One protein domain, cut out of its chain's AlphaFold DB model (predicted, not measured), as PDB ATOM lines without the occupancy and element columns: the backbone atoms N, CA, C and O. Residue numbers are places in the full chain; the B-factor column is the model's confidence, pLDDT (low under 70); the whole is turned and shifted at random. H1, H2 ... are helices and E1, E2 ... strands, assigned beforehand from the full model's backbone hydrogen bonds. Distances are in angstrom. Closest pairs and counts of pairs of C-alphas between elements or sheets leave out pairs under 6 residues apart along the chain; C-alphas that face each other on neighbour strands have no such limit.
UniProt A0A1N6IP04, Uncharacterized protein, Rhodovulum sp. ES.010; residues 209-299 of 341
ATOM      1  N   PHE A 209     -25.955 -30.840  57.911       87.62
ATOM      2  CA  PHE A 209     -24.802 -30.972  57.027       87.62
ATOM      3  C   PHE A 209     -23.559 -31.245  57.864       87.62
ATOM      4  O   PHE A 209     -23.354 -30.588  58.883       87.62
ATOM      5  N   GLY A 210     -22.721 -32.190  57.449       87.12
ATOM      6  CA  GLY A 210     -21.517 -32.499  58.212       87.12
ATOM      7  C   GLY A 210     -20.531 -33.382  57.468       87.12
ATOM      8  O   GLY A 210     -20.897 -34.122  56.565       87.12
ATOM      9  N   VAL A 211     -19.276 -33.337  57.908       88.44
ATOM     10  CA  VAL A 211     -18.135 -34.021  57.278       88.44
ATOM     11  C   VAL A 211     -17.461 -34.927  58.277       88.44
ATOM     12  O   VAL A 211     -17.403 -34.586  59.453       88.44
ATOM     13  N   TRP A 212     -17.078 -36.111  57.840       85.06
ATOM     14  CA  TRP A 212     -16.474 -37.153  58.647       85.06
ATOM     15  C   TRP A 212     -15.035 -36.774  58.922       85.06
ATOM     16  O   TRP A 212     -14.234 -36.724  57.990       85.06
ATOM     17  N   LEU A 213     -14.719 -36.484  60.180       85.00
ATOM     18  CA  LEU A 213     -13.353 -36.168  60.575       85.00
ATOM     19  C   LEU A 213     -12.599 -37.466  60.873       85.00
ATOM     20  O   LEU A 213     -13.131 -38.392  61.483       85.00
ATOM     21  N   ASP A 214     -11.376 -37.554  60.370       80.25
ATOM     22  CA  ASP A 214     -10.443 -38.641  60.643       80.25
ATOM     23  C   ASP A 214      -9.095 -38.043  61.049       80.25
ATOM     24  O   ASP A 214      -8.487 -37.260  60.306       80.25
ATOM     25  N   GLU A 215      -8.645 -38.374  62.256       76.81
ATOM     26  CA  GLU A 215      -7.353 -37.937  62.769       76.81
ATOM     27  C   GLU A 215      -6.248 -38.852  62.241       76.81
ATOM     28  O   GLU A 215      -6.087 -40.004  62.638       76.81
ATOM     29  N   ARG A 216      -5.431 -38.309  61.341       78.19
ATOM     30  CA  ARG A 216      -4.269 -38.992  60.781       78.19
ATOM     31  C   ARG A 216      -3.044 -38.785  61.686       78.19
ATOM     32  O   ARG A 216      -2.907 -37.732  62.325       78.19
ATOM     33  N   PRO A 217      -2.081 -39.728  61.679       74.50
ATOM     34  CA  PRO A 217      -0.817 -39.578  62.396       74.50
ATOM     35  C   PRO A 217      -0.146 -38.226  62.114       74.50
ATOM     36  O   PRO A 217      -0.049 -37.791  60.965       74.50
ATOM     37  N   GLY A 218       0.325 -37.559  63.172       74.81
ATOM     38  CA  GLY A 218       0.928 -36.224  63.082       74.81
ATOM     39  C   GLY A 218      -0.053 -35.055  63.233       74.81
ATOM     40  O   GLY A 218       0.287 -33.943  62.833       74.81
ATOM     41  N   GLY A 219      -1.252 -35.286  63.786       70.50
ATOM     42  CA  GLY A 219      -2.220 -34.230  64.116       70.50
ATOM     43  C   GLY A 219      -2.886 -33.593  62.896       70.50
ATOM     44  O   GLY A 219      -3.365 -32.463  62.964       70.50
ATOM     45  N   ARG A 220      -2.877 -34.287  61.752       75.44
ATOM     46  CA  ARG A 220      -3.594 -33.849  60.551       75.44
ATOM     47  C   ARG A 220      -5.014 -34.385  60.611       75.44
ATOM     48  O   ARG A 220      -5.199 -35.583  60.770       75.44
ATOM     49  N   VAL A 221      -5.992 -33.514  60.409       77.00
ATOM     50  CA  VAL A 221      -7.395 -33.914  60.298       77.00
ATOM     51  C   VAL A 221      -7.762 -33.988  58.822       77.00
ATOM     52  O   VAL A 221      -7.571 -33.020  58.080       77.00
ATOM     53  N   GLN A 222      -8.259 -35.140  58.391       84.69
ATOM     54  CA  GLN A 222      -8.865 -35.320  57.080       84.69
ATOM     55  C   GLN A 222     -10.381 -35.278  57.233       84.69
ATOM     56  O   GLN A 222     -10.929 -35.859  58.161       84.69
ATOM     57  N   ALA A 223     -11.048 -34.557  56.337       89.62
ATOM     58  CA  ALA A 223     -12.496 -34.469  56.308       89.62
ATOM     59  C   ALA A 223     -13.019 -35.121  55.037       89.62
ATOM     60  O   ALA A 223     -12.509 -34.844  53.950       89.62
ATOM     61  N   GLU A 224     -14.019 -35.977  55.175       92.69
ATOM     62  CA  GLU A 224     -14.578 -36.769  54.080       92.69
ATOM     63  C   GLU A 224     -16.100 -36.828  54.174       92.69
ATOM     64  O   GLU A 224     -16.685 -36.514  55.208       92.69
ATOM     65  N   VAL A 225     -16.760 -37.226  53.097       92.69
ATOM     66  CA  VAL A 225     -18.160 -37.649  53.132       92.69
ATOM     67  C   VAL A 225     -18.304 -38.962  52.371       92.69
ATOM     68  O   VAL A 225     -17.667 -39.120  51.328       92.69
ATOM     69  N   PRO A 226     -19.124 -39.903  52.861       91.69
ATOM     70  CA  PRO A 226     -19.449 -41.097  52.100       91.69
ATOM     71  C   PRO A 226     -20.277 -40.710  50.868       91.69
ATOM     72  O   PRO A 226     -21.295 -40.025  50.989       91.69
ATOM     73  N   ALA A 227     -19.839 -41.153  49.696       93.25
ATOM     74  CA  ALA A 227     -20.480 -40.894  48.420       93.25
ATOM     75  C   ALA A 227     -21.913 -41.425  48.420       93.25
ATOM     76  O   ALA A 227     -22.188 -42.542  48.868       93.25
ATOM     77  N   ARG A 228     -22.832 -40.619  47.887       92.12
ATOM     78  CA  ARG A 228     -24.238 -40.985  47.722       92.12
ATOM     79  C   ARG A 228     -24.697 -40.854  46.292       92.12
ATOM     80  O   ARG A 228     -24.288 -39.946  45.566       92.12
ATOM     81  N   ASN A 229     -25.630 -41.713  45.923       91.38
ATOM     82  CA  ASN A 229     -26.399 -41.528  44.714       91.38
ATOM     83  C   ASN A 229     -27.360 -40.346  44.904       91.38
ATOM     84  O   ASN A 229     -28.217 -40.363  45.788       91.38
ATOM     85  N   VAL A 230     -27.261 -39.315  44.065       89.25
ATOM     86  CA  VAL A 230     -28.109 -38.113  44.184       89.25
ATOM     87  C   VAL A 230     -29.600 -38.383  43.936       89.25
ATOM     88  O   VAL A 230     -30.431 -37.546  44.279       89.25
ATOM     89  N   ARG A 231     -29.955 -39.532  43.341       87.44
ATOM     90  CA  ARG A 231     -31.340 -39.907  43.012       87.44
ATOM     91  C   ARG A 231     -31.978 -40.812  44.060       87.44
ATOM     92  O   ARG A 231     -33.143 -40.601  44.382       87.44
ATOM     93  N   SER A 232     -31.248 -41.812  44.559       87.19
ATOM     94  CA  SER A 232     -31.758 -42.758  45.567       87.19
ATOM     95  C   SER A 232     -31.395 -42.374  47.003       87.19
ATOM     96  O   SER A 232     -32.027 -42.869  47.926       87.19
ATOM     97  N   ALA A 233     -30.433 -41.463  47.204       86.56
ATOM     98  CA  ALA A 233     -29.835 -41.117  48.499       86.56
ATOM     99  C   ALA A 233     -29.057 -42.257  49.185       86.56
ATOM    100  O   ALA A 233     -28.506 -42.039  50.268       86.56
ATOM    101  N   GLU A 234     -28.973 -43.424  48.546       89.12
ATOM    102  CA  GLU A 234     -28.200 -44.569  49.015       89.12
ATOM    103  C   GLU A 234     -26.701 -44.301  48.892       89.12
ATOM    104  O   GLU A 234     -26.250 -43.532  48.034       89.12
ATOM    105  N   TYR A 235     -25.918 -44.932  49.763       90.19
ATOM    106  CA  TYR A 235     -24.466 -44.858  49.681       90.19
ATOM    107  C   TYR A 235     -23.959 -45.656  48.487       90.19
ATOM    108  O   TYR A 235     -24.532 -46.688  48.152       90.19
ATOM    109  N   VAL A 236     -22.876 -45.202  47.856       93.19
ATOM    110  CA  VAL A 236     -22.318 -45.859  46.669       93.19
ATOM    111  C   VAL A 236     -20.812 -46.056  46.762       93.19
ATOM    112  O   VAL A 236     -20.093 -45.251  47.355       93.19
ATOM    113  N   THR A 237     -20.327 -47.135  46.154       93.69
ATOM    114  CA  THR A 237     -18.904 -47.306  45.839       93.69
ATOM    115  C   THR A 237     -18.505 -46.447  44.634       93.69
ATOM    116  O   THR A 237     -19.368 -45.919  43.933       93.69
ATOM    117  N   ALA A 238     -17.203 -46.369  44.340       89.25
ATOM    118  CA  ALA A 238     -16.678 -45.609  43.199       89.25
ATOM    119  C   ALA A 238     -17.219 -46.079  41.837       89.25
ATOM    120  O   ALA A 238     -17.326 -45.297  40.890       89.25
ATOM    121  N   ASP A 239     -17.617 -47.351  41.745       88.88
ATOM    122  CA  ASP A 239     -18.238 -47.931  40.551       88.88
ATOM    123  C   ASP A 239     -19.756 -47.653  40.474       88.88
ATOM    124  O   ASP A 239     -20.424 -48.081  39.535       88.88
ATOM    125  N   GLY A 240     -20.326 -46.951  41.463       88.38
ATOM    126  CA  GLY A 240     -21.752 -46.626  41.548       88.38
ATOM    127  C   GLY A 240     -22.633 -47.751  42.088       88.38
ATOM    128  O   GLY A 240     -23.850 -47.706  41.915       88.38
ATOM    129  N   THR A 241     -22.045 -48.770  42.720       92.44
ATOM    130  CA  THR A 241     -22.816 -49.856  43.343       92.44
ATOM    131  C   THR A 241     -23.346 -49.396  44.692       92.44
ATOM    132  O   THR A 241     -22.567 -48.920  45.516       92.44
ATOM    133  N   GLU A 242     -24.651 -49.546  44.921       91.69
ATOM    134  CA  GLU A 242     -25.279 -49.182  46.193       91.69
ATOM    135  C   GLU A 242     -24.810 -50.103  47.326       91.69
ATOM    136  O   GLU A 242     -24.758 -51.327  47.180       91.69
ATOM    137  N   VAL A 243     -24.467 -49.499  48.462       85.62
ATOM    138  CA  VAL A 243     -24.006 -50.184  49.671       85.62
ATOM    139  C   VAL A 243     -24.826 -49.735  50.880       85.62
ATOM    140  O   VAL A 243     -25.207 -48.570  50.979       85.62
ATOM    141  N   PRO A 244     -25.102 -50.639  51.835       77.44
ATOM    142  CA  PRO A 244     -25.993 -50.335  52.953       77.44
ATOM    143  C   PRO A 244     -25.339 -49.458  54.027       77.44
ATOM    144  O   PRO A 244     -26.037 -48.811  54.809       77.44
ATOM    145  N   LEU A 245     -24.004 -49.449  54.107       78.38
ATOM    146  CA  LEU A 245     -23.267 -48.780  55.173       78.38
ATOM    147  C   LEU A 245     -22.371 -47.666  54.622       78.38
ATOM    148  O   LEU A 245     -21.673 -47.860  53.629       78.38
ATOM    149  N   PRO A 246     -22.298 -46.515  55.310       82.88
ATOM    150  CA  PRO A 246     -21.460 -45.396  54.885       82.88
ATOM    151  C   PRO A 246     -19.956 -45.697  54.920       82.88
ATOM    152  O   PRO A 246     -19.195 -45.033  54.227       82.88
ATOM    153  N   GLY A 247     -19.514 -46.664  55.734       83.12
ATOM    154  CA  GLY A 247     -18.104 -47.071  55.800       83.12
ATOM    155  C   GLY A 247     -17.624 -47.820  54.554       83.12
ATOM    156  O   GLY A 247     -16.436 -47.769  54.249       83.12
ATOM    157  N   ASP A 248     -18.545 -48.450  53.823       85.56
ATOM    158  CA  ASP A 248     -18.257 -49.207  52.598       85.56
ATOM    159  C   ASP A 248     -18.358 -48.330  51.337       85.56
ATOM    160  O   ASP A 248     -17.992 -48.750  50.239       85.56
ATOM    161  N   ALA A 249     -18.873 -47.108  51.491       89.44
ATOM    162  CA  ALA A 249     -19.007 -46.133  50.421       89.44
ATOM    163  C   ALA A 249     -17.647 -45.549  50.018       89.44
ATOM    164  O   ALA A 249     -16.714 -45.485  50.828       89.44
ATOM    165  N   GLU A 250     -17.555 -45.029  48.792       93.12
ATOM    166  CA  GLU A 250     -16.418 -44.193  48.407       93.12
ATOM    167  C   GLU A 250     -16.346 -42.965  49.326       93.12
ATOM    168  O   GLU A 250     -17.339 -42.280  49.540       93.12
ATOM    169  N   GLN A 251     -15.172 -42.676  49.886       92.25
ATOM    170  CA  GLN A 251     -14.988 -41.514  50.755       92.25
ATOM    171  C   GLN A 251     -14.486 -40.331  49.930       92.25
ATOM    172  O   GLN A 251     -13.338 -40.314  49.480       92.25
ATOM    173  N   ILE A 252     -15.336 -39.324  49.745       92.94
ATOM    174  CA  ILE A 252     -15.001 -38.145  48.952       92.94
ATOM    175  C   ILE A 252     -14.393 -37.078  49.868       92.94
ATOM    176  O   ILE A 252     -15.009 -36.700  50.870       92.94
ATOM    177  N   PRO A 253     -13.197 -36.546  49.562       93.00
ATOM    178  CA  PRO A 253     -12.545 -35.579  50.427       93.00
ATOM    179  C   PRO A 253     -13.256 -34.224  50.416       93.00
ATOM    180  O   PRO A 253     -13.479 -33.617  49.369       93.00
ATOM    181  N   VAL A 254     -13.484 -33.682  51.608       92.44
ATOM    182  CA  VAL A 254     -13.975 -32.323  51.818       92.44
ATOM    183  C   VAL A 254     -12.820 -31.408  52.213       92.44
ATOM    184  O   VAL A 254     -11.929 -31.771  52.983       92.44
ATOM    185  N   ARG A 255     -12.794 -30.201  51.643       90.44
ATOM    186  CA  ARG A 255     -11.698 -29.248  51.832       90.44
ATOM    187  C   ARG A 255     -12.150 -28.079  52.697       90.44
ATOM    188  O   ARG A 255     -13.243 -27.549  52.526       90.44
ATOM    189  N   PHE A 256     -11.269 -27.644  53.593       89.50
ATOM    190  CA  PHE A 256     -11.438 -26.423  54.376       89.50
ATOM    191  C   PHE A 256     -10.591 -25.300  53.790       89.50
ATOM    192  O   PHE A 256      -9.509 -25.521  53.242       89.50
ATOM    193  N   ARG A 257     -11.088 -24.075  53.920       89.56
ATOM    194  CA  ARG A 257     -10.426 -22.875  53.434       89.56
ATOM    195  C   ARG A 257      -9.168 -22.594  54.259       89.56
ATOM    196  O   ARG A 257      -9.205 -22.514  55.486       89.56
ATOM    197  N   SER A 258      -8.055 -22.357  53.567       86.56
ATOM    198  CA  SER A 258      -6.804 -21.945  54.210       86.56
ATOM    199  C   SER A 258      -6.976 -20.620  54.967       86.56
ATOM    200  O   SER A 258      -7.571 -19.669  54.453       86.56
ATOM    201  N   GLY A 259      -6.470 -20.564  56.202       85.50
ATOM    202  CA  GLY A 259      -6.528 -19.375  57.059       85.50
ATOM    203  C   GLY A 259      -7.902 -19.054  57.662       85.50
ATOM    204  O   GLY A 259      -8.039 -18.010  58.291       85.50
ATOM    205  N   ALA A 260      -8.911 -19.919  57.491       87.44
ATOM    206  CA  ALA A 260     -10.241 -19.756  58.081       87.44
ATOM    207  C   ALA A 260     -10.721 -21.084  58.707       87.44
ATOM    208  O   ALA A 260     -11.381 -21.877  58.031       87.44
ATOM    209  N   PRO A 261     -10.381 -21.353  59.984       80.06
ATOM    210  CA  PRO A 261     -10.771 -22.585  60.670       80.06
ATOM    211  C   PRO A 261     -12.289 -22.794  60.648       80.06
ATOM    212  O   PRO A 261     -13.048 -21.854  60.876       80.06
ATOM    213  N   GLY A 262     -12.729 -24.019  60.355       82.00
ATOM    214  CA  GLY A 262     -14.151 -24.381  60.310       82.00
ATOM    215  C   GLY A 262     -14.919 -23.896  59.074       82.00
ATOM    216  O   GLY A 262     -16.099 -24.208  58.941       82.00
ATOM    217  N   VAL A 263     -14.284 -23.173  58.142       89.62
ATOM    218  CA  VAL A 263     -14.930 -22.713  56.901       89.62
ATOM    219  C   VAL A 263     -14.607 -23.662  55.753       89.62
ATOM    220  O   VAL A 263     -13.441 -23.862  55.416       89.62
ATOM    221  N   LEU A 264     -15.638 -24.219  55.118       89.75
ATOM    222  CA  LEU A 264     -15.482 -25.096  53.957       89.75
ATOM    223  C   LEU A 264     -15.009 -24.327  52.716       89.75
ATOM    224  O   LEU A 264     -15.487 -23.235  52.406       89.75
ATOM    225  N   ASP A 265     -14.094 -24.939  51.971       92.38
ATOM    226  CA  ASP A 265     -13.745 -24.528  50.616       92.38
ATOM    227  C   ASP A 265     -14.735 -25.173  49.642       92.38
ATOM    228  O   ASP A 265     -14.548 -26.298  49.171       92.38
ATOM    229  N   LEU A 266     -15.821 -24.448  49.370       91.00
ATOM    230  CA  LEU A 266     -16.910 -24.923  48.518       91.00
ATOM    231  C   LEU A 266     -16.437 -25.242  47.095       91.00
ATOM    232  O   LEU A 266     -16.922 -26.195  46.498       91.00
ATOM    233  N   SER A 267     -15.487 -24.478  46.547       90.44
ATOM    234  CA  SER A 267     -15.033 -24.670  45.167       90.44
ATOM    235  C   SER A 267     -14.216 -25.944  45.011       90.44
ATOM    236  O   SER A 267     -14.454 -26.710  44.080       90.44
ATOM    237  N   ASN A 268     -13.266 -26.191  45.913       91.62
ATOM    238  CA  ASN A 268     -12.464 -27.411  45.858       91.62
ATOM    239  C   ASN A 268     -13.250 -28.649  46.299       91.62
ATOM    240  O   ASN A 268     -13.030 -29.725  45.751       91.62
ATOM    241  N   THR A 269     -14.198 -28.498  47.226       92.75
ATOM    242  CA  THR A 269     -15.099 -29.592  47.622       92.75
ATOM    243  C   THR A 269     -16.057 -29.962  46.489       92.75
ATOM    244  O   THR A 269     -16.207 -31.136  46.180       92.75
ATOM    245  N   ALA A 270     -16.647 -28.980  45.799       91.75
ATOM    246  CA  ALA A 270     -17.514 -29.248  44.652       91.75
ATOM    247  C   ALA A 270     -16.769 -29.951  43.506       91.75
ATOM    248  O   ALA A 270     -17.334 -30.833  42.875       91.75
ATOM    249  N   ARG A 271     -15.494 -29.610  43.260       90.88
ATOM    250  CA  ARG A 271     -14.660 -30.355  42.298       90.88
ATOM    251  C   ARG A 271     -14.482 -31.812  42.714       90.88
ATOM    252  O   ARG A 271     -14.721 -32.685  41.899       90.88
ATOM    253  N   ALA A 272     -14.162 -32.064  43.985       91.88
ATOM    254  CA  ALA A 272     -14.036 -33.429  44.492       91.88
ATOM    255  C   ALA A 272     -15.337 -34.236  44.334       91.88
ATOM    256  O   ALA A 272     -15.278 -35.421  44.038       91.88
ATOM    257  N   PHE A 273     -16.503 -33.600  44.487       92.06
ATOM    258  CA  PHE A 273     -17.790 -34.256  44.237       92.06
ATOM    259  C   PHE A 273     -18.010 -34.580  42.752       92.06
ATOM    260  O   PHE A 273     -18.505 -35.659  42.457       92.06
ATOM    261  N   LEU A 274     -17.615 -33.696  41.826       89.38
ATOM    262  CA  LEU A 274     -17.685 -33.972  40.379       89.38
ATOM    263  C   LEU A 274     -16.726 -35.080  39.941       89.38
ATOM    264  O   LEU A 274     -17.042 -35.829  39.021       89.38
ATOM    265  N   ASP A 275     -15.559 -35.157  40.580       89.38
ATOM    266  CA  ASP A 275     -14.547 -36.171  40.290       89.38
ATOM    267  C   ASP A 275     -14.974 -37.570  40.776       89.38
ATOM    268  O   ASP A 275     -14.483 -38.571  40.254       89.38
ATOM    269  N   ALA A 276     -15.886 -37.649  41.756       87.56
ATOM    270  CA  ALA A 276     -16.398 -38.906  42.291       87.56
ATOM    271  C   ALA A 276     -17.348 -39.585  41.293       87.56
ATOM    272  O   ALA A 276     -18.431 -39.082  40.967       87.56
ATOM    273  N   THR A 277     -16.944 -40.756  40.810       82.69
ATOM    274  CA  THR A 277     -17.723 -41.543  39.854       82.69
ATOM    275  C   THR A 277     -18.834 -42.321  40.563       82.69
ATOM    276  O   THR A 277     -18.768 -42.605  41.749       82.69
ATOM    277  N   GLY A 278     -19.925 -42.634  39.859       82.94
ATOM    278  CA  GLY A 278     -20.996 -43.469  40.427       82.94
ATOM    279  C   GLY A 278     -22.014 -42.756  41.333       82.94
ATOM    280  O   GLY A 278     -23.055 -43.332  41.637       82.94
ATOM    281  N   THR A 279     -21.809 -41.479  41.676       86.12
ATOM    282  CA  THR A 279     -22.758 -40.647  42.455       86.12
ATOM    283  C   THR A 279     -24.035 -40.268  41.688       86.12
ATOM    284  O   THR A 279     -24.990 -39.740  42.263       86.12
ATOM    285  N   GLY A 280     -24.079 -40.519  40.375       84.44
ATOM    286  CA  GLY A 280     -25.237 -40.222  39.527       84.44
ATOM    287  C   GLY A 280     -25.510 -38.728  39.319       84.44
ATOM    288  O   GLY A 280     -26.618 -38.375  38.901       84.44
ATOM    289  N   MET A 281     -24.524 -37.872  39.621       85.38
ATOM    290  CA  MET A 281     -24.586 -36.423  39.428       85.38
ATOM    291  C   MET A 281     -24.857 -36.058  37.969       85.38
ATOM    292  O   MET A 281     -24.507 -36.786  37.034       85.38
ATOM    293  N   THR A 282     -25.511 -34.917  37.771       79.00
ATOM    294  CA  THR A 282     -25.811 -34.407  36.439       79.00
ATOM    295  C   THR A 282     -24.500 -34.114  35.722       79.00
ATOM    296  O   THR A 282     -23.656 -33.374  36.217       79.00
ATOM    297  N   SER A 283     -24.318 -34.700  34.541       64.25
ATOM    298  CA  SER A 283     -23.130 -34.495  33.716       64.25
ATOM    299  C   SER A 283     -23.037 -33.028  33.277       64.25
ATOM    300  O   SER A 283     -23.700 -32.616  32.324       64.25
ATOM    301  N   GLY A 284     -22.232 -32.245  33.994       66.75
ATOM    302  CA  GLY A 284     -21.935 -30.841  33.736       66.75
ATOM    303  C   GLY A 284     -20.750 -30.363  34.581       66.75
ATOM    304  O   GLY A 284     -20.371 -31.007  35.553       66.75
ATOM    305  N   ASP A 285     -20.167 -29.215  34.232       72.62
ATOM    306  CA  ASP A 285     -18.938 -28.703  34.875       72.62
ATOM    307  C   ASP A 285     -19.160 -28.125  36.290       72.62
ATOM    308  O   ASP A 285     -18.256 -27.526  36.882       72.62
ATOM    309  N   ARG A 286     -20.385 -28.203  36.825       81.50
ATOM    310  CA  ARG A 286     -20.771 -27.568  38.090       81.50
ATOM    311  C   ARG A 286     -21.751 -28.440  38.859       81.50
ATOM    312  O   ARG A 286     -22.755 -28.861  38.304       81.50
ATOM    313  N   VAL A 287     -21.482 -28.593  40.153       85.06
ATOM    314  CA  VAL A 287     -22.402 -29.195  41.125       85.06
ATOM    315  C   VAL A 287     -23.536 -28.220  41.424       85.06
ATOM    316  O   VAL A 287     -23.271 -27.062  41.770       85.06
ATOM    317  N   ASP A 288     -24.782 -28.680  41.322       88.56
ATOM    318  CA  ASP A 288     -25.933 -27.908  41.797       88.56
ATOM    319  C   ASP A 288     -26.034 -27.926  43.335       88.56
ATOM    320  O   ASP A 288     -25.560 -28.840  44.009       88.56
ATOM    321  N   GLY A 289     -26.687 -26.921  43.922       88.38
ATOM    322  CA  GLY A 289     -26.888 -26.828  45.367       88.38
ATOM    323  C   GLY A 289     -27.591 -28.056  45.957       88.38
ATOM    324  O   GLY A 289     -27.237 -28.477  47.057       88.38
ATOM    325  N   ALA A 290     -28.531 -28.663  45.225       88.69
ATOM    326  CA  ALA A 290     -29.200 -29.889  45.654       88.69
ATOM    327  C   ALA A 290     -28.242 -31.091  45.680       88.69
ATOM    328  O   ALA A 290     -28.208 -31.830  46.659       88.69
ATOM    329  N   GLU A 291     -27.418 -31.258  44.648       90.94
ATOM    330  CA  GLU A 291     -26.440 -32.347  44.560       90.94
ATOM    331  C   GLU A 291     -25.346 -32.201  45.626       90.94
ATOM    332  O   GLU A 291     -24.990 -33.176  46.287       90.94
ATOM    333  N   PHE A 292     -24.871 -30.973  45.863       91.75
ATOM    334  CA  PHE A 292     -23.937 -30.672  46.947       91.75
ATOM    335  C   PHE A 292     -24.548 -31.003  48.312       91.75
ATOM    336  O   PHE A 292     -23.911 -31.643  49.150       91.75
ATOM    337  N   ALA A 293     -25.798 -30.584  48.535       90.38
ATOM    338  CA  ALA A 293     -26.521 -30.878  49.763       90.38
ATOM    339  C   ALA A 293     -26.683 -32.392  49.965       90.38
ATOM    340  O   ALA A 293     -26.467 -32.866  51.075       90.38
ATOM    341  N   MET A 294     -26.985 -33.155  48.911       91.25
ATOM    342  CA  MET A 294     -27.150 -34.611  48.991       91.25
ATOM    343  C   MET A 294     -25.886 -35.352  49.428       91.25
ATOM    344  O   MET A 294     -26.000 -36.330  50.166       91.25
ATOM    345  N   GLN A 295     -24.699 -34.883  49.036       91.75
ATOM    346  CA  GLN A 295     -23.437 -35.466  49.516       91.75
ATOM    347  C   GLN A 295     -23.135 -35.088  50.971       91.75
ATOM    348  O   GLN A 295     -22.543 -35.858  51.720       91.75
ATOM    349  N   MET A 296     -23.556 -33.896  51.395       91.06
ATOM    350  CA  MET A 296     -23.231 -33.351  52.717       91.06
ATOM    351  C   MET A 296     -24.261 -33.698  53.801       91.06
ATOM    352  O   MET A 296     -23.986 -33.508  54.989       91.06
ATOM    353  N   ILE A 297     -25.465 -34.130  53.416       89.75
ATOM    354  CA  ILE A 297     -26.576 -34.371  54.337       89.75
ATOM    355  C   ILE A 297     -26.314 -35.615  55.187       89.75
ATOM    356  O   ILE A 297     -26.125 -36.728  54.696       89.75
ATOM    357  N   ARG A 298     -26.360 -35.444  56.503       83.12
ATOM    358  CA  ARG A 298     -26.239 -36.524  57.475       83.12
ATOM    359  C   ARG A 298     -27.594 -36.846  58.064       83.12
ATOM    360  O   ARG A 298     -28.290 -35.978  58.595       83.12
ATOM    361  N   PHE A 299     -27.932 -38.128  58.003       79.38
ATOM    362  CA  PHE A 299     -29.102 -38.637  58.692       79.38
ATOM    363  C   PHE A 299     -28.795 -38.837  60.184       79.38
ATOM    364  O   PHE A 299     -27.647 -39.131  60.543       79.38
TER     365      PHE A 299
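This is residues 209 to 299 of the 341 residues of an uncharacterized protein of Rhodovulum sp. ES.010 (UniProt A0A1N6IP04). There is little regular structure: a twisted sheet, with H1 packed on E3 and the end of H2 meeting E2. Of 91 printed residues, 34 form E1 E2 E3 H1 H2 in order: mixed class, with an antiparallel meander, each strand beside the one before. It is compact, radius of gyration of the C-alphas 12.9 A, spanning 35 by 27 by 22 A.

E1, residues 212 to 216, begins at C-alpha (-16.474, -37.153, 58.647). E2 is residues 220 to 226, 19.4 A; E3, 251 to 254; H1, 266 to 275; H2, 289 to 296, ending at C-alpha (-23.231, -33.351, 52.717).

E2 is antiparallel to E1, N 214 to O 222 2.8 A, and to E3, N 252 to O 225 2.8 A. H1 and H2 only graze the sheet and only just touch each other, with 3 pairs of C-alphas within 8 A. Both helices have every O i to N i+4 pair within hydrogen-bond range.

The printed part has no cut; links after E2 are long; residues 283 to 284 are under pLDDT 70.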